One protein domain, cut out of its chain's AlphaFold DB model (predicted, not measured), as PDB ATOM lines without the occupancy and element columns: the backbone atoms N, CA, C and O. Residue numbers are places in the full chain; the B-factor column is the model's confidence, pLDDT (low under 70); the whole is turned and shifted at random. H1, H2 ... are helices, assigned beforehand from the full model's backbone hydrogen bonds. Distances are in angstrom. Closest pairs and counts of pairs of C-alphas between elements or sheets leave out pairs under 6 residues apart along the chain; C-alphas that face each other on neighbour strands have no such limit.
ATOM      1  N   ALA A 279     -47.956  67.520  87.833       96.75
ATOM      2  CA  ALA A 279     -47.451  66.148  87.798       96.75
ATOM      3  C   ALA A 279     -47.925  65.400  86.544       96.75
ATOM      4  O   ALA A 279     -47.131  64.709  85.908       96.75
ATOM      5  N   LYS A 280     -49.185  65.607  86.141       97.38
ATOM      6  CA  LYS A 280     -49.739  65.057  84.901       97.38
ATOM      7  C   LYS A 280     -48.997  65.575  83.666       97.38
ATOM      8  O   LYS A 280     -48.572  64.772  82.844       97.38
ATOM      9  N   GLU A 281     -48.784  66.888  83.564       96.94
ATOM     10  CA  GLU A 281     -48.018  67.491  82.460       96.94
ATOM     11  C   GLU A 281     -46.589  66.927  82.394       96.94
ATOM     12  O   GLU A 281     -46.079  66.606  81.318       96.94
ATOM     13  N   LYS A 282     -45.934  66.758  83.550       95.81
ATOM     14  CA  LYS A 282     -44.594  66.166  83.622       95.81
ATOM     15  C   LYS A 282     -44.561  64.707  83.188       95.81
ATOM     16  O   LYS A 282     -43.614  64.330  82.499       95.81
ATOM     17  N   LEU A 283     -45.564  63.915  83.558       97.25
ATOM     18  CA  LEU A 283     -45.674  62.524  83.129       97.25
ATOM     19  C   LEU A 283     -45.879  62.429  81.614       97.25
ATOM     20  O   LEU A 283     -45.086  61.772  80.947       97.25
ATOM     21  N   GLU A 284     -46.841  63.171  81.059       97.44
ATOM     22  CA  GLU A 284     -47.100  63.205  79.612       97.44
ATOM     23  C   GLU A 284     -45.856  63.660  78.825       97.44
ATOM     24  O   GLU A 284     -45.503  63.079  77.796       97.44
ATOM     25  N   SER A 285     -45.135  64.666  79.333       96.00
ATOM     26  CA  SER A 285     -43.878  65.119  78.735       96.00
ATOM     27  C   SER A 285     -42.790  64.041  78.779       96.00
ATOM     28  O   SER A 285     -42.083  63.859  77.785       96.00
ATOM     29  N   ALA A 286     -42.638  63.327  79.898       95.56
ATOM     30  CA  ALA A 286     -41.643  62.266  80.043       95.56
ATOM     31  C   ALA A 286     -41.954  61.062  79.142       95.56
ATOM     32  O   ALA A 286     -41.060  60.559  78.459       95.56
ATOM     33  N   GLU A 287     -43.220  60.646  79.075       96.44
ATOM     34  CA  GLU A 287     -43.688  59.582  78.182       96.44
ATOM     35  C   GLU A 287     -43.486  59.952  76.711       96.44
ATOM     36  O   GLU A 287     -43.008  59.131  75.927       96.44
ATOM     37  N   GLY A 288     -43.776  61.203  76.335       94.50
ATOM     38  CA  GLY A 288     -43.540  61.709  74.985       94.50
ATOM     39  C   GLY A 288     -42.062  61.663  74.587       94.50
ATOM     40  O   GLY A 288     -41.734  61.217  73.484       94.50
ATOM     41  N   MET A 289     -41.158  62.061  75.490       92.12
ATOM     42  CA  MET A 289     -39.711  61.969  75.260       92.12
ATOM     43  C   MET A 289     -39.248  60.514  75.125       92.12
ATOM     44  O   MET A 289     -38.512  60.195  74.191       92.12
ATOM     45  N   LEU A 290     -39.717  59.615  75.998       93.06
ATOM     46  CA  LEU A 290     -39.388  58.191  75.915       93.06
ATOM     47  C   LEU A 290     -39.921  57.561  74.619       93.06
ATOM     48  O   LEU A 290     -39.216  56.786  73.974       93.06
ATOM     49  N   ALA A 291     -41.138  57.903  74.193       93.38
ATOM     50  CA  ALA A 291     -41.715  57.406  72.946       93.38
ATOM     51  C   ALA A 291     -40.931  57.887  71.713       93.38
ATOM     52  O   ALA A 291     -40.679  57.097  70.797       93.38
ATOM     53  N   ALA A 292     -40.508  59.156  71.694       90.31
ATOM     54  CA  ALA A 292     -39.665  59.707  70.634       90.31
ATOM     55  C   ALA A 292     -38.287  59.027  70.584       90.31
ATOM     56  O   ALA A 292     -37.795  58.695  69.502       90.31
ATOM     57  N   GLU A 293     -37.702  58.751  71.748       88.06
ATOM     58  CA  GLU A 293     -36.439  58.029  71.872       88.06
ATOM     59  C   GLU A 293     -36.564  56.591  71.353       88.06
ATOM     60  O   GLU A 293     -35.783  56.156  70.508       88.06
ATOM     61  N   VAL A 294     -37.602  55.862  71.775       88.31
ATOM     62  CA  VAL A 294     -37.871  54.492  71.307       88.31
ATOM     63  C   VAL A 294     -38.094  54.458  69.796       88.31
ATOM     64  O   VAL A 294     -37.610  53.547  69.123       88.31
ATOM     65  N   LYS A 295     -38.806  55.443  69.240       90.44
ATOM     66  CA  LYS A 295     -38.988  55.565  67.790       90.44
ATOM     67  C   LYS A 295     -37.649  55.762  67.079       90.44
ATOM     68  O   LYS A 295     -37.372  55.035  66.131       90.44
ATOM     69  N   THR A 296     -36.819  56.679  67.569       84.38
ATOM     70  CA  THR A 296     -35.480  56.940  67.020       84.38
ATOM     71  C   THR A 296     -34.620  55.676  67.042       84.38
ATOM     72  O   THR A 296     -34.036  55.306  66.029       84.38
ATOM     73  N   VAL A 297     -34.618  54.944  68.161       84.19
ATOM     74  CA  VAL A 297     -33.888  53.673  68.285       84.19
ATOM     75  C   VAL A 297     -34.399  52.635  67.284       84.19
ATOM     76  O   VAL A 297     -33.596  51.975  66.636       84.19
ATOM     77  N   ARG A 298     -35.717  52.509  67.096       85.50
ATOM     78  CA  ARG A 298     -36.290  51.583  66.104       85.50
ATOM     79  C   ARG A 298     -35.914  51.950  64.669       85.50
ATOM     80  O   ARG A 298     -35.667  51.058  63.863       85.50
ATOM     81  N   GLU A 299     -35.881  53.239  64.340       85.62
ATOM     82  CA  GLU A 299     -35.450  53.719  63.023       85.62
ATOM     83  C   GLU A 299     -33.959  53.441  62.792       85.62
ATOM     84  O   GLU A 299     -33.589  52.926  61.737       85.62
ATOM     85  N   GLU A 300     -33.115  53.689  63.797       80.62
ATOM     86  CA  GLU A 300     -31.695  53.328  63.770       80.62
ATOM     87  C   GLU A 300     -31.500  51.816  63.625       80.62
ATOM     88  O   GLU A 300     -30.660  51.378  62.845       80.62
ATOM     89  N   GLU A 301     -32.281  51.001  64.338       80.75
ATOM     90  CA  GLU A 301     -32.244  49.542  64.231       80.75
ATOM     91  C   GLU A 301     -32.668  49.048  62.845       80.75
ATOM     92  O   GLU A 301     -32.021  48.158  62.293       80.75
ATOM     93  N   ALA A 302     -33.700  49.649  62.249       82.00
ATOM     94  CA  ALA A 302     -34.174  49.305  60.910       82.00
ATOM     95  C   ALA A 302     -33.162  49.656  59.806       82.00
ATOM     96  O   ALA A 302     -33.117  48.989  58.772       82.00
ATOM     97  N   GLN A 303     -32.331  50.679  60.016       79.06
ATOM     98  CA  GLN A 303     -31.273  51.069  59.078       79.06
ATOM     99  C   GLN A 303     -30.011  50.194  59.188       79.06
ATOM    100  O   GLN A 303     -29.111  50.297  58.347       79.06
ATOM    101  N   ARG A 304     -29.919  49.310  60.191       75.88
ATOM    102  CA  ARG A 304     -28.731  48.474  60.393       75.88
ATOM    103  C   ARG A 304     -28.632  47.369  59.366       75.88
ATOM    104  O   ARG A 304     -29.525  46.543  59.186       75.88
ATOM    105  N   LYS A 305     -27.447  47.279  58.775       82.12
ATOM    106  CA  LYS A 305     -27.049  46.133  57.965       82.12
ATOM    107  C   LYS A 305     -26.422  45.068  58.871       82.12
ATOM    108  O   LYS A 305     -25.583  45.412  59.706       82.12
ATOM    109  N   PRO A 306     -26.751  43.774  58.697       86.81
ATOM    110  CA  PRO A 306     -26.030  42.688  59.355       86.81
ATOM    111  C   PRO A 306     -24.523  42.800  59.101       86.81
ATOM    112  O   PRO A 306     -24.123  43.172  57.995       86.81
ATOM    113  N   VAL A 307     -23.684  42.405  60.068       85.88
ATOM    114  CA  VAL A 307     -22.208  42.478  59.947       85.88
ATOM    115  C   VAL A 307     -21.732  41.881  58.621       85.88
ATOM    116  O   VAL A 307     -20.959  42.505  57.904       85.88
ATOM    117  N   GLY A 308     -22.258  40.712  58.237       88.06
ATOM    118  CA  GLY A 308     -21.896  40.060  56.977       88.06
ATOM    119  C   GLY A 308     -22.284  40.854  55.724       88.06
ATOM    120  O   GLY A 308     -21.575  40.786  54.726       88.06
ATOM    121  N   GLN A 309     -23.377  41.619  55.756       89.75
ATOM    122  CA  GLN A 309     -23.764  42.495  54.648       89.75
ATOM    123  C   GLN A 309     -22.908  43.765  54.617       89.75
ATOM    124  O   GLN A 309     -22.413  44.116  53.555       89.75
ATOM    125  N   CYS A 310     -22.643  44.382  55.772       90.25
ATOM    126  CA  CYS A 310     -21.712  45.508  55.891       90.25
ATOM    127  C   CYS A 310     -20.307  45.151  55.373       90.25
ATOM    128  O   CYS A 310     -19.736  45.885  54.571       90.25
ATOM    129  N   MET A 311     -19.783  43.981  55.758       91.31
ATOM    130  CA  MET A 311     -18.485  43.502  55.284       91.31
ATOM    131  C   MET A 311     -18.471  43.286  53.769       91.31
ATOM    132  O   MET A 311     -17.497  43.656  53.122       91.31
ATOM    133  N   ARG A 312     -19.540  42.717  53.189       91.75
ATOM    134  CA  ARG A 312     -19.654  42.547  51.732       91.75
ATOM    135  C   ARG A 312     -19.713  43.885  51.003       91.75
ATOM    136  O   ARG A 312     -19.023  44.046  50.004       91.75
ATOM    137  N   ASP A 313     -20.505  44.829  51.500       90.69
ATOM    138  CA  ASP A 313     -20.647  46.153  50.889       90.69
ATOM    139  C   ASP A 313     -19.300  46.895  50.872       90.69
ATOM    140  O   ASP A 313     -18.921  47.447  49.843       90.69
ATOM    141  N   LEU A 314     -18.546  46.846  51.977       90.94
ATOM    142  CA  LEU A 314     -17.225  47.474  52.076       90.94
ATOM    143  C   LEU A 314     -16.150  46.733  51.275       90.94
ATOM    144  O   LEU A 314     -15.347  47.377  50.612       90.94
ATOM    145  N   ALA A 315     -16.153  45.397  51.267       87.19
ATOM    146  CA  ALA A 315     -15.229  44.614  50.443       87.19
ATOM    147  C   ALA A 315     -15.436  44.856  48.935       87.19
ATOM    148  O   ALA A 315     -14.493  44.747  48.155       87.19
ATOM    149  N   ASN A 316     -16.661  45.209  48.532       90.75
ATOM    150  CA  ASN A 316     -17.005  45.541  47.152       90.75
ATOM    151  C   ASN A 316     -16.786  47.028  46.802       90.75
ATOM    152  O   ASN A 316     -16.901  47.392  45.627       90.75
ATOM    153  N   ASP A 317     -16.467  47.894  47.772       90.56
ATOM    154  CA  ASP A 317     -16.150  49.302  47.510       90.56
ATOM    155  C   ASP A 317     -14.739  49.416  46.910       90.56
ATOM    156  O   ASP A 317     -13.725  49.437  47.609       90.56
ATOM    157  N   LYS A 318     -14.682  49.538  45.578       89.62
ATOM    158  CA  LYS A 318     -13.434  49.691  44.809       89.62
ATOM    159  C   LYS A 318     -12.609  50.916  45.216       89.62
ATOM    160  O   LYS A 318     -11.416  50.955  44.935       89.62
ATOM    161  N   ASN A 319     -13.226  51.899  45.869       91.12
ATOM    162  CA  ASN A 319     -12.568  53.130  46.289       91.12
ATOM    163  C   ASN A 319     -12.143  53.099  47.762       91.12
ATOM    164  O   ASN A 319     -11.526  54.059  48.222       91.12
ATOM    165  N   LEU A 320     -12.442  52.029  48.510       89.00
ATOM    166  CA  LEU A 320     -12.171  51.953  49.948       89.00
ATOM    167  C   LEU A 320     -10.688  52.170  50.274       89.00
ATOM    168  O   LEU A 320     -10.357  52.939  51.172       89.00
ATOM    169  N   PHE A 321      -9.799  51.531  49.512       87.81
ATOM    170  CA  PHE A 321      -8.355  51.671  49.694       87.81
ATOM    171  C   PHE A 321      -7.863  53.087  49.364       87.81
ATOM    172  O   PHE A 321      -7.069  53.650  50.113       87.81
ATOM    173  N   GLY A 322      -8.373  53.692  48.286       88.81
ATOM    174  CA  GLY A 322      -8.044  55.075  47.921       88.81
ATOM    175  C   GLY A 322      -8.440  56.062  49.020       88.81
ATOM    176  O   GLY A 322      -7.609  56.846  49.470       88.81
ATOM    177  N   LYS A 323      -9.668  55.932  49.539       90.25
ATOM    178  CA  LYS A 323     -10.160  56.724  50.678       90.25
ATOM    179  C   LYS A 323      -9.289  56.535  51.923       90.25
ATOM    180  O   LYS A 323      -8.972  57.507  52.595       90.25
ATOM    181  N   ALA A 324      -8.877  55.301  52.222       88.50
ATOM    182  CA  ALA A 324      -8.014  55.019  53.368       88.50
ATOM    183  C   ALA A 324      -6.665  55.746  53.266       88.50
ATOM    184  O   ALA A 324      -6.250  56.394  54.226       88.50
ATOM    185  N   MET A 325      -6.017  55.696  52.099       88.12
ATOM    186  CA  MET A 325      -4.735  56.370  51.870       88.12
ATOM    187  C   MET A 325      -4.854  57.898  51.938       88.12
ATOM    188  O   MET A 325      -3.969  58.554  52.482       88.12
ATOM    189  N   GLU A 326      -5.952  58.475  51.445       84.75
ATOM    190  CA  GLU A 326      -6.222  59.915  51.566       84.75
ATOM    191  C   GLU A 326      -6.427  60.344  53.029       84.75
ATOM    192  O   GLU A 326      -5.870  61.356  53.465       84.75
ATOM    193  N   THR A 327      -7.170  59.554  53.810       81.38
ATOM    194  CA  THR A 327      -7.414  59.810  55.239       81.38
ATOM    195  C   THR A 327      -6.145  59.647  56.080       81.38
ATOM    196  O   THR A 327      -5.909  60.441  56.988       81.38
ATOM    197  N   GLY A 328      -5.280  58.675  55.770       69.75
ATOM    198  CA  GLY A 328      -4.020  58.452  56.490       69.75
ATOM    199  C   GLY A 328      -3.023  59.616  56.406       69.75
ATOM    200  O   GLY A 328      -2.213  59.799  57.312       69.75
ATOM    201  N   VAL A 329      -3.105  60.438  55.353       67.38
ATOM    202  CA  VAL A 329      -2.243  61.618  55.144       67.38
ATOM    203  C   VAL A 329      -2.787  62.864  55.855       67.38
ATOM    204  O   VAL A 329      -2.045  63.810  56.126       67.38
ATOM    205  N   ARG A 330      -4.081  62.883  56.189       65.12
ATOM    206  CA  ARG A 330      -4.791  64.074  56.659       65.12
ATOM    207  C   ARG A 330      -5.348  63.818  58.057       65.12
ATOM    208  O   ARG A 330      -6.491  63.405  58.191       65.12
ATOM    209  N   MET A 331      -4.563  64.077  59.110       56.22
ATOM    210  CA  MET A 331      -5.105  64.039  60.476       56.22
ATOM    211  C   MET A 331      -6.178  65.130  60.630       56.22
ATOM    212  O   MET A 331      -5.846  66.316  60.521       56.22
ATOM    213  N   PRO A 332      -7.454  64.781  60.871       57.19
ATOM    214  CA  PRO A 332      -8.476  65.786  61.086       57.19
ATOM    215  C   PRO A 332      -8.277  66.438  62.457       57.19
ATOM    216  O   PRO A 332      -8.139  65.769  63.480       57.19
ATOM    217  N   MET A 333      -8.282  67.770  62.477       48.66
ATOM    218  CA  MET A 333      -8.367  68.576  63.696       48.66
ATOM    219  C   MET A 333      -9.817  68.524  64.215       48.66
ATOM    220  O   MET A 333     -10.588  69.458  64.020       48.66
ATOM    221  N   GLY A 334     -10.225  67.389  64.788       58.84
ATOM    222  CA  GLY A 334     -11.581  67.142  65.288       58.84
ATOM    223  C   GLY A 334     -11.807  65.668  65.634       58.84
ATOM    224  O   GLY A 334     -11.014  64.811  65.251       58.84
ATOM    225  N   GLY A 335     -12.870  65.362  66.384       64.06
ATOM    226  CA  GLY A 335     -13.220  63.977  66.723       64.06
ATOM    227  C   GLY A 335     -13.426  63.126  65.465       64.06
ATOM    228  O   GLY A 335     -14.174  63.516  64.573       64.06
ATOM    229  N   LEU A 336     -12.747  61.981  65.389       76.44
ATOM    230  CA  LEU A 336     -12.846  61.038  64.272       76.44
ATOM    231  C   LEU A 336     -14.178  60.281  64.323       76.44
ATOM    232  O   LEU A 336     -14.548  59.765  65.381       76.44
ATOM    233  N   SER A 337     -14.870  60.157  63.187       82.31
ATOM    234  CA  SER A 337     -15.999  59.227  63.089       82.31
ATOM    235  C   SER A 337     -15.501  57.776  63.139       82.31
ATOM    236  O   SER A 337     -14.351  57.491  62.801       82.31
ATOM    237  N   ASP A 338     -16.361  56.819  63.506       84.12
ATOM    238  CA  ASP A 338     -15.988  55.394  63.484       84.12
ATOM    239  C   ASP A 338     -15.555  54.918  62.081       84.12
ATOM    240  O   ASP A 338     -14.730  54.009  61.967       84.12
ATOM    241  N   TYR A 339     -16.074  55.542  61.016       86.94
ATOM    242  CA  TYR A 339     -15.659  55.264  59.639       86.94
ATOM    243  C   TYR A 339     -14.246  55.793  59.360       86.94
ATOM    244  O   TYR A 339     -13.430  55.076  58.783       86.94
ATOM    245  N   ASP A 340     -13.908  56.990  59.845       86.06
ATOM    246  CA  ASP A 340     -12.556  57.548  59.710       86.06
ATOM    247  C   ASP A 340     -11.529  56.734  60.503       86.06
ATOM    248  O   ASP A 340     -10.427  56.480  60.017       86.06
ATOM    249  N   VAL A 341     -11.906  56.251  61.695       86.75
ATOM    250  CA  VAL A 341     -11.074  55.335  62.495       86.75
ATOM    251  C   VAL A 341     -10.802  54.036  61.730       86.75
ATOM    252  O   VAL A 341      -9.670  53.550  61.732       86.75
ATOM    253  N   MET A 342     -11.812  53.482  61.050       92.88
ATOM    254  CA  MET A 342     -11.635  52.304  60.197       92.88
ATOM    255  C   MET A 342     -10.665  52.592  59.046       92.88
ATOM    256  O   MET A 342      -9.711  51.840  58.857       92.88
ATOM    257  N   LEU A 343     -10.879  53.677  58.296       92.31
ATOM    258  CA  LEU A 343     -10.019  54.070  57.175       92.31
ATOM    259  C   LEU A 343      -8.566  54.292  57.614       92.31
ATOM    260  O   LEU A 343      -7.641  53.837  56.944       92.31
ATOM    261  N   TYR A 344      -8.363  54.920  58.770       89.75
ATOM    262  CA  TYR A 344      -7.039  55.105  59.355       89.75
ATOM    263  C   TYR A 344      -6.369  53.766  59.695       89.75
ATOM    264  O   TYR A 344      -5.199  53.556  59.372       89.75
ATOM    265  N   GLY A 345      -7.117  52.825  60.282       89.62
ATOM    266  CA  GLY A 345      -6.638  51.465  60.542       89.62
ATOM    267  C   GLY A 345      -6.196  50.742  59.265       89.62
ATOM    268  O   GLY A 345      -5.120  50.145  59.243       89.62
ATOM    269  N   ILE A 346      -6.975  50.863  58.183       92.75
ATOM    270  CA  ILE A 346      -6.639  50.305  56.862       92.75
ATOM    271  C   ILE A 346      -5.347  50.932  56.320       92.75
ATOM    272  O   ILE A 346      -4.438  50.209  55.914       92.75
ATOM    273  N   SER A 347      -5.224  52.262  56.357       92.19
ATOM    274  CA  SER A 347      -4.022  52.971  55.892       92.19
ATOM    275  C   SER A 347      -2.768  52.567  56.669       92.19
ATOM    276  O   SER A 347      -1.686  52.418  56.091       92.19
ATOM    277  N   HIS A 348      -2.899  52.395  57.985       89.38
ATOM    278  CA  HIS A 348      -1.800  51.983  58.848       89.38
ATOM    279  C   HIS A 348      -1.380  50.534  58.568       89.38
ATOM    280  O   HIS A 348      -0.196  50.256  58.380       89.38
ATOM    281  N   ALA A 349      -2.351  49.624  58.450       89.25
ATOM    282  CA  ALA A 349      -2.119  48.237  58.060       89.25
ATOM    283  C   ALA A 349      -1.433  48.117  56.688       89.25
ATOM    284  O   ALA A 349      -0.502  47.325  56.534       89.25
ATOM    285  N   ALA A 350      -1.851  48.929  55.715       90.38
ATOM    286  CA  ALA A 350      -1.259  48.969  54.380       90.38
ATOM    287  C   ALA A 350       0.195  49.461  54.410       90.38
ATOM    288  O   ALA A 350       1.064  48.881  53.761       90.38
ATOM    289  N   SER A 351       0.482  50.482  55.222       88.50
ATOM    290  CA  SER A 351       1.839  51.009  55.423       88.50
ATOM    291  C   SER A 351       2.763  49.996  56.113       88.50
ATOM    292  O   SER A 351       3.969  50.001  55.886       88.50
ATOM    293  N   ALA A 352       2.194  49.081  56.905       90.69
ATOM    294  CA  ALA A 352       2.885  47.926  57.475       90.69
ATOM    295  C   ALA A 352       3.008  46.731  56.500       90.69
ATOM    296  O   ALA A 352       3.452  45.657  56.901       90.69
ATOM    297  N   GLY A 353       2.605  46.888  55.232       90.94
ATOM    298  CA  GLY A 353       2.710  45.858  54.195       90.94
ATOM    299  C   GLY A 353       1.606  44.799  54.220       90.94
ATOM    300  O   GLY A 353       1.718  43.793  53.517       90.94
ATOM    301  N   ARG A 354       0.535  44.983  55.006       91.62
ATOM    302  CA  ARG A 354      -0.606  44.057  54.998       91.62
ATOM    303  C   ARG A 354      -1.535  44.343  53.819       91.62
ATOM    304  O   ARG A 354      -1.814  45.495  53.505       91.62
ATOM    305  N   THR A 355      -2.073  43.281  53.226       86.88
ATOM    306  CA  THR A 355      -3.044  43.346  52.117       86.88
ATOM    307  C   THR A 355      -4.448  42.888  52.512       86.88
ATOM    308  O   THR A 355      -5.394  43.106  51.761       86.88
ATOM    309  N   ASP A 356      -4.593  42.276  53.691       90.00
ATOM    310  CA  ASP A 356      -5.877  41.904  54.279       90.00
ATOM    311  C   ASP A 356      -6.306  42.933  55.340       90.00
ATOM    312  O   ASP A 356      -5.594  43.201  56.320       90.00
ATOM    313  N   PHE A 357      -7.489  43.506  55.121       91.62
ATOM    314  CA  PHE A 357      -8.124  44.525  55.963       91.62
ATOM    315  C   PHE A 357      -9.436  44.034  56.590       91.62
ATOM    316  O   PHE A 357     -10.223  44.816  57.129       91.62
ATOM    317  N   SER A 358      -9.697  42.724  56.514       89.44
ATOM    318  CA  SER A 358     -10.912  42.095  57.037       89.44
ATOM    319  C   SER A 358     -11.139  42.407  58.512       89.44
ATOM    320  O   SER A 358     -12.286  42.505  58.946       89.44
ATOM    321  N   GLN A 359     -10.063  42.557  59.287       91.00
ATOM    322  CA  GLN A 359     -10.129  42.810  60.720       91.00
ATOM    323  C   GLN A 359     -10.646  44.220  61.029       91.00
ATOM    324  O   GLN A 359     -11.547  44.366  61.854       91.00
ATOM    325  N   GLU A 360     -10.130  45.246  60.353       92.50
ATOM    326  CA  GLU A 360     -10.543  46.641  60.519       92.50
ATOM    327  C   GLU A 360     -11.986  46.838  60.049       92.50
ATOM    328  O   GLU A 360     -12.802  47.430  60.759       92.50
ATOM    329  N   ILE A 361     -12.327  46.260  58.892       91.75
ATOM    330  CA  ILE A 361     -13.685  46.280  58.335       91.75
ATOM    331  C   ILE A 361     -14.660  45.556  59.272       91.75
ATOM    332  O   ILE A 361     -15.744  46.067  59.552       91.75
ATOM    333  N   ARG A 362     -14.285  44.382  59.799       91.38
ATOM    334  CA  ARG A 362     -15.113  43.646  60.766       91.38
ATOM    335  C   ARG A 362     -15.308  44.451  62.045       91.38
ATOM    336  O   ARG A 362     -16.443  44.562  62.491       91.38
ATOM    337  N   ALA A 363     -14.251  45.035  62.606       89.44
ATOM    338  CA  ALA A 363     -14.343  45.845  63.818       89.44
ATOM    339  C   ALA A 363     -15.282  47.050  63.635       89.44
ATOM    340  O   ALA A 363     -16.097  47.336  64.514       89.44
ATOM    341  N   PHE A 364     -15.226  47.719  62.478       90.88
ATOM    342  CA  PHE A 364     -16.178  48.769  62.117       90.88
ATOM    343  C   PHE A 364     -17.609  48.233  62.015       90.88
ATOM    344  O   PHE A 364     -18.503  48.739  62.689       90.88
ATOM    345  N   CYS A 365     -17.837  47.179  61.230       90.44
ATOM    346  CA  CYS A 365     -19.172  46.613  61.042       90.44
ATOM    347  C   CYS A 365     -19.777  46.068  62.347       90.44
ATOM    348  O   CYS A 365     -20.974  46.206  62.575       90.44
ATOM    349  N   GLU A 366     -18.973  45.481  63.235       89.12
ATOM    350  CA  GLU A 366     -19.414  45.049  64.564       89.12
ATOM    351  C   GLU A 366     -19.804  46.232  65.455       89.12
ATOM    352  O   GLU A 366     -20.774  46.131  66.207       89.12
ATOM    353  N   LYS A 367     -19.092  47.362  65.357       84.88
ATOM    354  CA  LYS A 367     -19.474  48.603  66.043       84.88
ATOM    355  C   LYS A 367     -20.781  49.178  65.505       84.88
ATOM    356  O   LYS A 367     -21.625  49.545  66.309       84.88
ATOM    357  N   GLN A 368     -20.996  49.176  64.187       80.88
ATOM    358  CA  GLN A 368     -22.256  49.642  63.578       80.88
ATOM    359  C   GLN A 368     -23.480  48.833  64.051       80.88
ATOM    360  O   GLN A 368     -24.603  49.334  64.067       80.88
ATOM    361  N   VAL A 369     -23.272  47.579  64.470       79.00
ATOM    362  CA  VAL A 369     -24.331  46.702  64.995       79.00
ATOM    363  C   VAL A 369     -24.530  46.855  66.510       79.00
ATOM    364  O   VAL A 369     -25.601  46.533  67.026       79.00
ATOM    365  N   LYS A 370     -23.560  47.388  67.257       73.12
ATOM    366  CA  LYS A 370     -23.707  47.611  68.703       73.12
ATOM    367  C   LYS A 370     -24.288  49.003  68.949       73.12
ATOM    368  O   LYS A 370     -23.660  50.002  68.628       73.12
ATOM    369  N   LEU A 371     -25.489  49.085  69.536       63.34
ATOM    370  CA  LEU A 371     -25.951  50.359  70.098       63.34
ATOM    371  C   LEU A 371     -24.961  50.783  71.195       63.34
ATOM    372  O   LEU A 371     -24.583  49.933  72.013       63.34
ATOM    373  N   PRO A 372     -24.554  52.063  71.260       65.94
ATOM    374  CA  PRO A 372     -24.012  52.575  72.506       65.94
ATOM    375  C   PRO A 372     -25.038  52.285  73.607       65.94
ATOM    376  O   PRO A 372     -26.245  52.378  73.373       65.94
ATOM    377  N   LYS A 373     -24.571  51.887  74.796       64.12
ATOM    378  CA  LYS A 373     -25.458  51.777  75.958       64.12
ATOM    379  C   LYS A 373     -26.078  53.155  76.169       64.12
ATOM    380  O   LYS A 373     -25.376  54.062  76.610       64.12
ATOM    381  N   ARG A 374     -27.344  53.320  75.781       68.38
ATOM    382  CA  ARG A 374     -28.059  54.567  76.021       68.38
ATOM    383  C   ARG A 374     -28.349  54.683  77.510       68.38
ATOM    384  O   ARG A 374     -28.523  53.682  78.207       68.38
ATOM    385  N   ASP A 375     -28.305  55.918  77.973       75.06
ATOM    386  CA  ASP A 375     -28.609  56.272  79.347       75.06
ATOM    387  C   ASP A 375     -30.086  55.970  79.642       75.06
ATOM    388  O   ASP A 375     -30.962  56.209  78.811       75.06
ATOM    389  N   ASN A 376     -30.364  55.445  80.833       86.50
ATOM    390  CA  ASN A 376     -31.725  55.151  81.278       86.50
ATOM    391  C   ASN A 376     -32.477  56.422  81.716       86.50
ATOM    392  O   ASN A 376     -33.579  56.318  82.248       86.50
ATOM    393  N   SER A 377     -31.922  57.615  81.486       89.06
ATOM    394  CA  SER A 377     -32.476  58.892  81.941       89.06
ATOM    395  C   SER A 377     -33.918  59.141  81.506       89.06
ATOM    396  O   SER A 377     -34.691  59.653  82.311       89.06
ATOM    397  N   PHE A 378     -34.335  58.729  80.302       91.12
ATOM    398  CA  PHE A 378     -35.741  58.849  79.884       91.12
ATOM    399  C   PHE A 378     -36.673  57.905  80.654       91.12
ATOM    400  O   PHE A 378     -37.775  58.292  81.035       91.12
ATOM    401  N   VAL A 379     -36.223  56.678  80.928       93.69
ATOM    402  CA  VAL A 379     -36.981  55.706  81.731       93.69
ATOM    403  C   VAL A 379     -37.083  56.179  83.180       93.69
ATOM    404  O   VAL A 379     -38.146  56.099  83.791       93.69
ATOM    405  N   ASP A 380     -35.988  56.696  83.727       95.00
ATOM    406  CA  ASP A 380     -35.935  57.230  85.084       95.00
ATOM    407  C   ASP A 380     -36.785  58.501  85.221       95.00
ATOM    408  O   ASP A 380     -37.444  58.680  86.245       95.00
ATOM    409  N   ALA A 381     -36.849  59.343  84.183       94.69
ATOM    410  CA  ALA A 381     -37.737  60.502  84.137       94.69
ATOM    411  C   ALA A 381     -39.218  60.098  84.188       94.69
ATOM    412  O   ALA A 381     -39.966  60.691  84.965       94.69
ATOM    413  N   VAL A 382     -39.631  59.070  83.433       97.44
ATOM    414  CA  VAL A 382     -41.007  58.538  83.492       97.44
ATOM    415  C   VAL A 382     -41.315  58.012  84.891       97.44
ATOM    416  O   VAL A 382     -42.255  58.482  85.519       97.44
ATOM    417  N   LYS A 383     -40.470  57.133  85.441       97.81
ATOM    418  CA  LYS A 383     -40.665  56.576  86.794       97.81
ATOM    419  C   LYS A 383     -40.709  57.647  87.885       97.81
ATOM    420  O   LYS A 383     -41.427  57.517  88.874       97.81
ATOM    421  N   SER A 384     -39.896  58.688  87.738       97.25
ATOM    422  CA  SER A 384     -39.890  59.833  88.644       97.25
ATOM    423  C   SER A 384     -41.204  60.613  88.552       97.25
ATOM    424  O   SER A 384     -41.817  60.903  89.578       97.25
ATOM    425  N   ALA A 385     -41.691  60.882  87.337       96.81
ATOM    426  CA  ALA A 385     -42.968  61.555  87.123       96.81
ATOM    427  C   ALA A 385     -44.166  60.728  87.629       96.81
ATOM    428  O   ALA A 385     -45.050  61.293  88.270       96.81
ATOM    429  N   GLU A 386     -44.160  59.405  87.433       97.88
ATOM    430  CA  GLU A 386     -45.150  58.478  88.006       97.88
ATOM    431  C   GLU A 386     -45.177  58.578  89.536       97.88
ATOM    432  O   GLU A 386     -46.230  58.796  90.131       97.88
ATOM    433  N   LYS A 387     -44.007  58.522  90.191       97.25
ATOM    434  CA  LYS A 387     -43.913  58.693  91.650       97.25
ATOM    435  C   LYS A 387     -44.449  60.041  92.120       97.25
ATOM    436  O   LYS A 387     -45.106  60.102  93.158       97.25
ATOM    437  N   LEU A 388     -44.148  61.122  91.398       96.38
ATOM    438  CA  LEU A 388     -44.670  62.444  91.734       96.38
ATOM    439  C   LEU A 388     -46.195  62.478  91.625       96.38
ATOM    440  O   LEU A 388     -46.835  62.975  92.551       96.38
ATOM    441  N   ALA A 389     -46.763  61.923  90.550       96.38
ATOM    442  CA  ALA A 389     -48.208  61.802  90.368       96.38
ATOM    443  C   ALA A 389     -48.851  61.017  91.527       96.38
ATOM    444  O   ALA A 389     -49.788  61.505  92.154       96.38
ATOM    445  N   ASP A 390     -48.262  59.883  91.916       96.88
ATOM    446  CA  ASP A 390     -48.718  59.070  93.051       96.88
ATOM    447  C   ASP A 390     -48.672  59.810  94.400       96.88
ATOM    448  O   ASP A 390     -49.410  59.488  95.338       96.88
ATOM    449  N   TRP A 391     -47.754  60.765  94.568       96.31
ATOM    450  CA  TRP A 391     -47.651  61.544  95.802       96.31
ATOM    451  C   TRP A 391     -48.633  62.702  95.855       96.31
ATOM    452  O   TRP A 391     -49.097  63.033  96.942       96.31
ATOM    453  N   VAL A 392     -48.946  63.330  94.726       95.38
ATOM    454  CA  VAL A 392     -49.890  64.456  94.710       95.38
ATOM    455  C   VAL A 392     -51.351  63.999  94.637       95.38
ATOM    456  O   VAL A 392     -52.232  64.794  94.971       95.38
ATOM    457  N   GLY A 393     -51.586  62.717  94.317       76.94
ATOM    458  CA  GLY A 393     -52.908  62.083  94.297       76.94
ATOM    459  C   GLY A 393     -53.811  62.747  93.282       76.94
ATOM    460  O   GLY A 393     -54.912  63.180  93.698       76.94
TER     461      GLY A 393
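AT A GLANCE: This is residues 279 to 393 of the 393 residues of an uncharacterized protein of Massilia sp. RP-1-19 (UniProt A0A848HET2). Picture a long stalk with a head: H1 and the last helix, H6, run side by side in opposite ways at one end, and the four shorter helices H2, H3, H4 and H5 gather into a head at the other. In the head, H4 and H5 form a helical hairpin, H3 crosses H4 and H2 packs on H5; the chain comes back from the head through residues 370 to 376 to H6, which lies along the first half of H1. The printed part has 115 residues with six named helices, H1 to H6 in that order, and no named strand: its class is all helix. The whole is extended, with a radius of gyration of the C-alphas of 21.3 A and spans of 70 by 31 by 17 A.

HOW THE PARTS SIT: Start with H1, residues 279 to 302, and look at its residues 279 to 290, which alone touch H6, residues 377 to 392. The closest C-alphas of the two, those of Leu 283 and Ala 385, are 4.9 A apart, and the helices run opposite ways at a shallow tilt of 22 degrees. Next comes H2, residues 307 to 315, which touches H5, residues 358 to 369; their closest C-alphas, of Val 307 and Cys 365, are 5.2 A apart, at a steep tilt of 49 degrees, opposite ways. H3, residues 320 to 329, touches H4, residues 338 to 351, about perpendicular at 85 degrees; here the closest C-alphas, of Ala 324 and Leu 343, are 4.4 A apart. H4 and H5 are a hairpin at a shallow tilt of 6 degrees; H5 touches H4 with residues 360 to 364 alone, and the closest C-alphas, of Met 342 and Glu 360, are 5.8 A apart. H2 and H3 are close but not clearly touching, with the C-alphas of Leu 314 and Leu 320 closest at 7.1 A. H1 and H5 are only just apart, their closest C-alphas 8.4 A from each other. In H1, H2, H4, H5 and H6 every O i to N i+4 pair is within hydrogen-bond range; in H3, 5 of 6 are.

IN THESE COORDINATES: Find C-alpha 279 at (-47.451, 66.148, 87.798); from there H1 runs 34.4 A to C-alpha 302 at (-34.174, 49.305, 60.910). H2 and H3 follow, then H4, 20.1 A long, and H5, 16.3 A. H6 runs 22.3 A and ends at C-alpha 392 at (-49.890, 64.456, 94.710).

THE WHOLE: The C-alphas of Gly 353 and Gly 393, the two farthest apart, are 70.5 A from each other, while those of Ala 279 and Gly 393, the chain's last residue, are 9.4 A apart. The printed part has no cut, and no link is long. Look for pLDDT under 70 at residues 328 to 335 and 371 to 374; the mean of the printed part is 86.7.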